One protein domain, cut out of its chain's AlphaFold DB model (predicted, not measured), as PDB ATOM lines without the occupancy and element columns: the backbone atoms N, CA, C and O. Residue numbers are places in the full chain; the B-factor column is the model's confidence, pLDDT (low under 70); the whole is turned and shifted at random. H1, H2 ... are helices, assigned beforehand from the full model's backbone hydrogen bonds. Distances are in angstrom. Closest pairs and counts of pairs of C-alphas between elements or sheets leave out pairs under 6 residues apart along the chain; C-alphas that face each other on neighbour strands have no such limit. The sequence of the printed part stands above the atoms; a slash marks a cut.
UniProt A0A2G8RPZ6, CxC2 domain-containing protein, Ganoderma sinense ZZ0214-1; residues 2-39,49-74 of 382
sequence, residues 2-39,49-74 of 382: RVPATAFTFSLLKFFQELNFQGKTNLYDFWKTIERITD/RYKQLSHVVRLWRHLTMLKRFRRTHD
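This is residues 2 to 39 and 49 to 74 of the 382 residues of the protein "CxC2 domain-containing protein" of Ganoderma sinense ZZ0214-1 (UniProt A0A2G8RPZ6). A long helix, H3, makes the long side of a loose, flat arrangement; the shorter H1 stands crosswise to it like the stem of a T, its first turns near H3's middle. After H1 the chain turns back through a tight link into H2, whose first turns come near both H1 and the beginning of H3, while its last turns run away from them, and the end of H3 sticks out with residues 65 to 70. The printed part has 64 residues with three named helices, in the order H1, H2, H3, and no named strand; the class is all helix. The whole is loose, with a radius of gyration of the C-alphas of 13.4 A, and it spans 45 by 38 by 17 A.

The longest helix is H3, residues 50 to 68. H1, residues 10 to 23, is close to H3 but not clearly touching it, with 2 pairs of C-alphas within 8 A. The closest C-alphas, of Leu 13 and Val 57, are 6.6 A apart, and the lines of the two helices are about perpendicular at 86 degrees. H2, residues 27 to 38, and H3 only just touch, with 3 pairs of C-alphas within 8 A; the closest are those of Trp 31 and Tyr 50, 6.4 A apart. Here H2 touches H3 with residues 27 to 31 alone, and H3 touches H2 with residues 50 to 54 alone. They run opposite ways at a steep tilt of 64 degrees. H1 and H2 also only just touch, with 3 pairs of C-alphas within 8 A, the closest being those of Phe 16 and Phe 30 at 7.2 A. Here H1 touches with residues 16 to 20 alone and H2 with residues 27 to 30 alone. H1 and H2 run opposite ways at a steep tilt of 57 degrees. In H1, H2 and H3 every O i to N i+4 pair is within hydrogen-bond range.

H3 has 19 residues, Tyr 50 to Arg 68, and measures 26.4 A from first to last C-alpha; C-alpha 50 is at (7.725, -28.364, -19.304) and C-alpha 68 at (-6.241, -7.014, -25.935). H1 has 14 residues, Phe 10 to Gly 23, and measures 19.2 A; it begins with C-alpha 10 at (2.589, -13.901, -14.465). H2 has 12 residues, Leu 27 to Thr 38, and measures 16.5 A.

The C-alphas of Asp 39 and Asp 74, 45.0 A apart, are the two farthest apart in the domain. Residues 40 to 48 are not printed, and the gap across this cut from C-alpha 39 to C-alpha 49 is 14.7 A; the link from H2 to H3 runs across it. The link from H1 to H2, 3 residues, is tight. Residues 65 to 70, of which 65 to 68 belong to H3, stand free. The mean pLDDT of the printed part is 92.6, and residue 2 is under 70.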
ATOM      1  N   ARG A   2      -7.995 -30.450  -3.297       68.12
ATOM      2  CA  ARG A   2      -6.574 -30.660  -3.628       68.12
ATOM      3  C   ARG A   2      -5.870 -29.303  -3.567       68.12
ATOM      4  O   ARG A   2      -6.320 -28.373  -4.227       68.12
ATOM      5  N   VAL A   3      -4.812 -29.185  -2.771       78.31
ATOM      6  CA  VAL A   3      -3.983 -27.972  -2.719       78.31
ATOM      7  C   VAL A   3      -3.069 -27.971  -3.953       78.31
ATOM      8  O   VAL A   3      -2.457 -29.006  -4.234       78.31
ATOM      9  N   PRO A   4      -2.990 -26.879  -4.734       79.94
ATOM     10  CA  PRO A   4      -2.128 -26.834  -5.909       79.94
ATOM     11  C   PRO A   4      -0.652 -26.921  -5.496       79.94
ATOM     12  O   PRO A   4      -0.168 -26.103  -4.720       79.94
ATOM     13  N   ALA A   5       0.067 -27.912  -6.029       81.94
ATOM     14  CA  ALA A   5       1.479 -28.159  -5.713       81.94
ATOM     15  C   ALA A   5       2.462 -27.405  -6.633       81.94
ATOM     16  O   ALA A   5       3.673 -27.472  -6.445       81.94
ATOM     17  N   THR A   6       1.981 -26.746  -7.690       85.00
ATOM     18  CA  THR A   6       2.820 -26.020  -8.657       85.00
ATOM     19  C   THR A   6       2.060 -24.805  -9.176       85.00
ATOM     20  O   THR A   6       0.875 -24.909  -9.489       85.00
ATOM     21  N   ALA A   7       2.743 -23.667  -9.289       90.56
ATOM     22  CA  ALA A   7       2.209 -22.440  -9.866       90.56
ATOM     23  C   ALA A   7       3.278 -21.763 -10.733       90.56
ATOM     24  O   ALA A   7       4.469 -21.846 -10.435       90.56
ATOM     25  N   PHE A   8       2.844 -21.076 -11.789       93.81
ATOM     26  CA  PHE A   8       3.701 -20.235 -12.621       93.81
ATOM     27  C   PHE A   8       3.294 -18.779 -12.427       93.81
ATOM     28  O   PHE A   8       2.107 -18.453 -12.435       93.81
ATOM     29  N   THR A   9       4.273 -17.899 -12.237       95.56
ATOM     30  CA  THR A   9       4.002 -16.478 -12.010       95.56
ATOM     31  C   THR A   9       3.693 -15.768 -13.327       95.56
ATOM     32  O   THR A   9       4.239 -16.102 -14.379       95.56
ATOM     33  N   PHE A  10       2.857 -14.729 -13.283       96.50
ATOM     34  CA  PHE A  10       2.589 -13.901 -14.465       96.50
ATOM     35  C   PHE A  10       3.848 -13.206 -14.990       96.50
ATOM     36  O   PHE A  10       3.988 -13.034 -16.197       96.50
ATOM     37  N   SER A  11       4.790 -12.863 -14.107       97.25
ATOM     38  CA  SER A  11       6.088 -12.310 -14.502       97.25
ATOM     39  C   SER A  11       6.871 -13.275 -15.391       97.25
ATOM     40  O   SER A  11       7.417 -12.845 -16.403       97.25
ATOM     41  N   LEU A  12       6.871 -14.576 -15.069       95.56
ATOM     42  CA  LEU A  12       7.509 -15.605 -15.893       95.56
ATOM     43  C   LEU A  12       6.853 -15.703 -17.275       95.56
ATOM     44  O   LEU A  12       7.543 -15.711 -18.288       95.56
ATOM     45  N   LEU A  13       5.518 -15.758 -17.311       97.25
ATOM     46  CA  LEU A  13       4.756 -15.897 -18.556       97.25
ATOM     47  C   LEU A  13       4.936 -14.679 -19.466       97.25
ATOM     48  O   LEU A  13       5.162 -14.834 -20.666       97.25
ATOM     49  N   LYS A  14       4.904 -13.473 -18.888       96.56
ATOM     50  CA  LYS A  14       5.192 -12.229 -19.604       96.56
ATOM     51  C   LYS A  14       6.625 -12.227 -20.133       96.56
ATOM     52  O   LYS A  14       6.825 -11.941 -21.304       96.56
ATOM     53  N   PHE A  15       7.604 -12.586 -19.302       96.12
ATOM     54  CA  PHE A  15       9.005 -12.628 -19.715       96.12
ATOM     55  C   PHE A  15       9.231 -13.597 -20.879       96.12
ATOM     56  O   PHE A  15       9.831 -13.216 -21.881       96.12
ATOM     57  N   PHE A  16       8.677 -14.811 -20.790       96.38
ATOM     58  CA  PHE A  16       8.728 -15.768 -21.890       96.38
ATOM     59  C   PHE A  16       8.100 -15.202 -23.165       96.38
ATOM     60  O   PHE A  16       8.675 -15.330 -24.242       96.38
ATOM     61  N   GLN A  17       6.921 -14.588 -23.060       95.12
ATOM     62  CA  GLN A  17       6.209 -14.063 -24.219       95.12
ATOM     63  C   GLN A  17       6.996 -12.954 -24.930       95.12
ATOM     64  O   GLN A  17       7.123 -13.006 -26.151       95.12
ATOM     65  N   GLU A  18       7.568 -12.003 -24.188       95.44
ATOM     66  CA  GLU A  18       8.407 -10.946 -24.772       95.44
ATOM     67  C   GLU A  18       9.676 -11.524 -25.415       95.44
ATOM     68  O   GLU A  18      10.030 -11.164 -26.538       95.44
ATOM     69  N   LEU A  19      10.329 -12.489 -24.755       96.00
ATOM     70  CA  LEU A  19      11.514 -13.150 -25.302       96.00
ATOM     71  C   LEU A  19      11.187 -13.964 -26.562       96.00
ATOM     72  O   LEU A  19      11.950 -13.959 -27.525       96.00
ATOM     73  N   ASN A  20      10.030 -14.627 -26.595       95.19
ATOM     74  CA  ASN A  20       9.557 -15.350 -27.769       95.19
ATOM     75  C   ASN A  20       9.276 -14.401 -28.945       95.19
ATOM     76  O   ASN A  20       9.566 -14.745 -30.090       95.19
ATOM     77  N   PHE A  21       8.756 -13.200 -28.688       92.38
ATOM     78  CA  PHE A  21       8.501 -12.216 -29.739       92.38
ATOM     79  C   PHE A  21       9.779 -11.566 -30.268       92.38
ATOM     80  O   PHE A  21       9.951 -11.516 -31.492       92.38
ATOM     81  N   GLN A  22      10.670 -11.134 -29.370       96.50
ATOM     82  CA  GLN A  22      11.897 -10.414 -29.708       96.50
ATOM     83  C   GLN A  22      13.023 -11.347 -30.166       96.50
ATOM     84  O   GLN A  22      13.632 -11.122 -31.206       96.50
ATOM     85  N   GLY A  23      13.307 -12.393 -29.390       94.62
ATOM     86  CA  GLY A  23      14.434 -13.305 -29.606       94.62
ATOM     87  C   GLY A  23      14.080 -14.576 -30.374       94.62
ATOM     88  O   GLY A  23      14.961 -15.396 -30.611       94.62
ATOM     89  N   LYS A  24      12.799 -14.778 -30.726       93.38
ATOM     90  CA  LYS A  24      12.288 -15.999 -31.387       93.38
ATOM     91  C   LYS A  24      12.650 -17.296 -30.651       93.38
ATOM     92  O   LYS A  24      12.652 -18.374 -31.238       93.38
ATOM     93  N   THR A  25      12.917 -17.209 -29.347       94.81
ATOM     94  CA  THR A  25      13.272 -18.357 -28.510       94.81
ATOM     95  C   THR A  25      12.071 -19.286 -28.361       94.81
ATOM     96  O   THR A  25      10.958 -18.837 -28.076       94.81
ATOM     97  N   ASN A  26      12.280 -20.589 -28.551       94.56
ATOM     98  CA  ASN A  26      11.233 -21.585 -28.344       94.56
ATOM     99  C   ASN A  26      11.034 -21.878 -26.839       94.56
ATOM    100  O   ASN A  26      11.876 -21.563 -25.998       94.56
ATOM    101  N   LEU A  27       9.895 -22.480 -26.484       94.94
ATOM    102  CA  LEU A  27       9.560 -22.753 -25.082       94.94
ATOM    103  C   LEU A  27      10.494 -23.784 -24.430       94.94
ATOM    104  O   LEU A  27      10.715 -23.733 -23.222       94.94
ATOM    105  N   TYR A  28      11.025 -24.722 -25.215       95.06
ATOM    106  CA  TYR A  28      11.898 -25.780 -24.715       95.06
ATOM    107  C   TYR A  28      13.233 -25.215 -24.225       95.06
ATOM    108  O   TYR A  28      13.616 -25.465 -23.084       95.06
ATOM    109  N   ASP A  29      13.888 -24.385 -25.035       95.25
ATOM    110  CA  ASP A  29      15.149 -23.736 -24.675       95.25
ATOM    111  C   ASP A  29      14.962 -22.765 -23.510       95.25
ATOM    112  O   ASP A  29      15.802 -22.694 -22.609       95.25
ATOM    113  N   PHE A  30      13.824 -22.069 -23.465       95.56
ATOM    114  CA  PHE A  30      13.468 -21.234 -22.321       95.56
ATOM    115  C   PHE A  30      13.336 -22.055 -21.030       95.56
ATOM    116  O   PHE A  30      13.916 -21.695 -20.007       95.56
ATOM    117  N   TRP A  31      12.635 -23.192 -21.078       94.50
ATOM    118  CA  TRP A  31      12.515 -24.092 -19.930       94.50
ATOM    119  C   TRP A  31      13.873 -24.656 -19.497       94.50
ATOM    120  O   TRP A  31      14.211 -24.602 -18.317       94.50
ATOM    121  N   LYS A  32      14.697 -25.112 -20.447       92.94
ATOM    122  CA  LYS A  32      16.063 -25.592 -20.180       92.94
ATOM    123  C   LYS A  32      16.948 -24.518 -19.553       92.94
ATOM    124  O   LYS A  32      17.794 -24.823 -18.717       92.94
ATOM    125  N   THR A  33      16.743 -23.261 -19.932       93.81
ATOM    126  CA  THR A  33      17.438 -22.120 -19.327       93.81
ATOM    127  C   THR A  33      17.023 -21.933 -17.868       93.81
ATOM    128  O   THR A  33      17.887 -21.750 -17.019       93.81
ATOM    129  N   ILE A  34      15.729 -22.050 -17.546       92.31
ATOM    130  CA  ILE A  34      15.245 -21.997 -16.155       92.31
ATOM    131  C   ILE A  34      15.812 -23.155 -15.327       92.31
ATOM    132  O   ILE A  34      16.258 -22.927 -14.204       92.31
ATOM    133  N   GLU A  35      15.829 -24.374 -15.877       90.62
ATOM    134  CA  GLU A  35      16.434 -25.540 -15.216       90.62
ATOM    135  C   GLU A  35      17.904 -25.265 -14.873       90.62
ATOM    136  O   GLU A  35      18.296 -25.424 -13.722       90.62
ATOM    137  N   ARG A  36      18.686 -24.743 -15.827       90.75
ATOM    138  CA  ARG A  36      20.100 -24.391 -15.615       90.75
ATOM    139  C   ARG A  36      20.315 -23.248 -14.628       90.75
ATOM    140  O   ARG A  36      21.275 -23.283 -13.872       90.75
ATOM    141  N   ILE A  37      19.457 -22.229 -14.630       92.00
ATOM    142  CA  ILE A  37      19.528 -21.145 -13.635       92.00
ATOM    143  C   ILE A  37      19.242 -21.693 -12.230       92.00
ATOM    144  O   ILE A  37      19.832 -21.221 -11.262       92.00
ATOM    145  N   THR A  38      18.347 -22.678 -12.127       89.44
ATOM    146  CA  THR A  38      17.968 -23.299 -10.853       89.44
ATOM    147  C   THR A  38      19.077 -24.206 -10.324       89.44
ATOM    148  O   THR A  38      19.453 -24.090  -9.162       89.44
ATOM    149  N   ASP A  39      19.616 -25.080 -11.174       88.69
ATOM    150  CA  ASP A  39      20.808 -25.867 -10.882       88.69
ATOM    151  C   ASP A  39      21.600 -26.152 -12.165       88.69
ATOM    152  O   ASP A  39      21.178 -26.916 -13.035       88.69
ATOM    153  N   ARG A  49       8.650 -29.768 -15.460       91.88
ATOM    154  CA  ARG A  49       7.304 -29.182 -15.568       91.88
ATOM    155  C   ARG A  49       7.047 -28.533 -16.930       91.88
ATOM    156  O   ARG A  49       6.113 -27.744 -17.074       91.88
ATOM    157  N   TYR A  50       7.830 -28.899 -17.945       93.31
ATOM    158  CA  TYR A  50       7.725 -28.364 -19.304       93.31
ATOM    159  C   TYR A  50       6.318 -28.513 -19.896       93.31
ATOM    160  O   TYR A  50       5.771 -27.564 -20.453       93.31
ATOM    161  N   LYS A  51       5.696 -29.693 -19.749       91.88
ATOM    162  CA  LYS A  51       4.350 -29.952 -20.290       91.88
ATOM    163  C   LYS A  51       3.297 -29.050 -19.639       91.88
ATOM    164  O   LYS A  51       2.445 -28.501 -20.331       91.88
ATOM    165  N   GLN A  52       3.386 -28.863 -18.322       93.25
ATOM    166  CA  GLN A  52       2.505 -27.976 -17.567       93.25
ATOM    167  C   GLN A  52       2.720 -26.518 -17.978       93.25
ATOM    168  O   GLN A  52       1.744 -25.810 -18.212       93.25
ATOM    169  N   LEU A  53       3.976 -26.083 -18.130       94.12
ATOM    170  CA  LEU A  53       4.285 -24.737 -18.611       94.12
ATOM    171  C   LEU A  53       3.745 -24.511 -20.029       94.12
ATOM    172  O   LEU A  53       3.141 -23.475 -20.276       94.12
ATOM    173  N   SER A  54       3.898 -25.480 -20.937       93.38
ATOM    174  CA  SER A  54       3.352 -25.415 -22.301       93.38
ATOM    175  C   SER A  54       1.844 -25.179 -22.303       93.38
ATOM    176  O   SER A  54       1.352 -24.261 -22.962       93.38
ATOM    177  N   HIS A  55       1.115 -25.933 -21.479       92.38
ATOM    178  CA  HIS A  55      -0.323 -25.752 -21.328       92.38
ATOM    179  C   HIS A  55      -0.671 -24.362 -20.764       92.38
ATOM    180  O   HIS A  55      -1.507 -23.652 -21.325       92.38
ATOM    181  N   VAL A  56       0.011 -23.916 -19.706       95.12
ATOM    182  CA  VAL A  56      -0.244 -22.598 -19.099       95.12
ATOM    183  C   VAL A  56       0.101 -21.454 -20.054       95.12
ATOM    184  O   VAL A  56      -0.623 -20.463 -20.096       95.12
ATOM    185  N   VAL A  57       1.146 -21.586 -20.872       95.50
ATOM    186  CA  VAL A  57       1.499 -20.609 -21.912       95.50
ATOM    187  C   VAL A  57       0.413 -20.522 -22.988       95.50
ATOM    188  O   VAL A  57       0.089 -19.414 -23.421       95.50
ATOM    189  N   ARG A  58      -0.185 -21.649 -23.399       93.62
ATOM    190  CA  ARG A  58      -1.326 -21.662 -24.333       93.62
ATOM    191  C   ARG A  58      -2.509 -20.871 -23.764       93.62
ATOM    192  O   ARG A  58      -3.013 -19.967 -24.430       93.62
ATOM    193  N   LEU A  59      -2.881 -21.136 -22.509       94.81
ATOM    194  CA  LEU A  59      -3.947 -20.407 -21.808       94.81
ATOM    195  C   LEU A  59      -3.609 -18.920 -21.643       94.81
ATOM    196  O   LEU A  59      -4.438 -18.055 -21.907       94.81
ATOM    197  N   TRP A  60      -2.372 -18.600 -21.263       96.06
ATOM    198  CA  TRP A  60      -1.905 -17.226 -21.097       96.06
ATOM    199  C   TRP A  60      -1.994 -16.417 -22.395       96.06
ATOM    200  O   TRP A  60      -2.460 -15.275 -22.378       96.06
ATOM    201  N   ARG A  61      -1.595 -17.003 -23.531       94.00
ATOM    202  CA  ARG A  61      -1.716 -16.366 -24.852       94.00
ATOM    203  C   ARG A  61      -3.173 -16.092 -25.208       94.00
ATOM    204  O   ARG A  61      -3.483 -14.982 -25.636       94.00
ATOM    205  N   HIS A  62      -4.057 -17.059 -24.969       94.06
ATOM    206  CA  HIS A  62      -5.494 -16.901 -25.185       94.06
ATOM    207  C   HIS A  62      -6.089 -15.777 -24.314       94.06
ATOM    208  O   HIS A  62      -6.708 -14.849 -24.833       94.06
ATOM    209  N   LEU A  63      -5.809 -15.772 -23.008       94.50
ATOM    210  CA  LEU A  63      -6.272 -14.724 -22.089       94.50
ATOM    211  C   LEU A  63      -5.722 -13.338 -22.455       94.50
ATOM    212  O   LEU A  63      -6.437 -12.338 -22.387       94.50
ATOM    213  N   THR A  64      -4.460 -13.264 -22.882       94.31
ATOM    214  CA  THR A  64      -3.838 -12.011 -23.337       94.31
ATOM    215  C   THR A  64      -4.514 -11.481 -24.601       94.31
ATOM    216  O   THR A  64      -4.702 -10.270 -24.733       94.31
ATOM    217  N   MET A  65      -4.917 -12.372 -25.511       93.50
ATOM    218  CA  MET A  65      -5.687 -12.022 -26.703       93.50
ATOM    219  C   MET A  65      -7.054 -11.442 -26.321       93.50
ATOM    220  O   MET A  65      -7.370 -10.323 -26.717       93.50
ATOM    221  N   LEU A  66      -7.815 -12.122 -25.458       94.62
ATOM    222  CA  LEU A  66      -9.109 -11.628 -24.968       94.62
ATOM    223  C   LEU A  66      -8.993 -10.263 -24.277       94.62
ATOM    224  O   LEU A  66      -9.802  -9.363 -24.522       94.62
ATOM    225  N   LYS A  67      -7.950 -10.078 -23.457       93.75
ATOM    226  CA  LYS A  67      -7.650  -8.797 -22.806       93.75
ATOM    227  C   LYS A  67      -7.369  -7.695 -23.830       93.75
ATOM    228  O   LYS A  67      -7.885  -6.591 -23.681       93.75
ATOM    229  N   ARG A  68      -6.577  -7.979 -24.871       93.38
ATOM    230  CA  ARG A  68      -6.241  -7.014 -25.935       93.38
ATOM    231  C   ARG A  68      -7.491  -6.495 -26.650       93.38
ATOM    232  O   ARG A  68      -7.582  -5.300 -26.906       93.38
ATOM    233  N   PHE A  69      -8.465  -7.365 -26.905       93.88
ATOM    234  CA  PHE A  69      -9.733  -7.011 -27.556       93.88
ATOM    235  C   PHE A  69     -10.847  -6.634 -26.573       93.88
ATOM    236  O   PHE A  69     -12.010  -6.553 -26.967       93.88
ATOM    237  N   ARG A  70     -10.500  -6.381 -25.302       93.38
ATOM    238  CA  ARG A  70     -11.409  -5.911 -24.243       93.38
ATOM    239  C   ARG A  70     -12.633  -6.808 -24.016       93.38
ATOM    240  O   ARG A  70     -13.631  -6.338 -23.481       93.38
ATOM    241  N   ARG A  71     -12.547  -8.106 -24.335       92.94
ATOM    242  CA  ARG A  71     -13.671  -9.050 -24.181       92.94
ATOM    243  C   ARG A  71     -14.139  -9.212 -22.735       92.94
ATOM    244  O   ARG A  71     -15.282  -9.559 -22.489       92.94
ATOM    245  N   THR A  72     -13.279  -8.910 -21.763       85.31
ATOM    246  CA  THR A  72     -13.636  -8.919 -20.336       85.31
ATOM    247  C   THR A  72     -14.566  -7.778 -19.923       85.31
ATOM    248  O   THR A  72     -15.146  -7.847 -18.846       85.31
ATOM    249  N   HIS A  73     -14.674  -6.717 -20.730       90.12
ATOM    250  CA  HIS A  73     -15.578  -5.585 -20.492       90.12
ATOM    251  C   HIS A  73     -16.839  -5.639 -21.364       90.12
ATOM    252  O   HIS A  73     -17.717  -4.794 -21.212       90.12
ATOM    253  N   ASP A  74     -16.922  -6.607 -22.277       91.62
ATOM    254  CA  ASP A  74     -18.103  -6.840 -23.095       91.62
ATOM    255  C   ASP A  74     -19.219  -7.437 -22.214       91.62
ATOM    256  O   ASP A  74     -18.952  -8.414 -21.507       91.62
TER     257      ASP A  74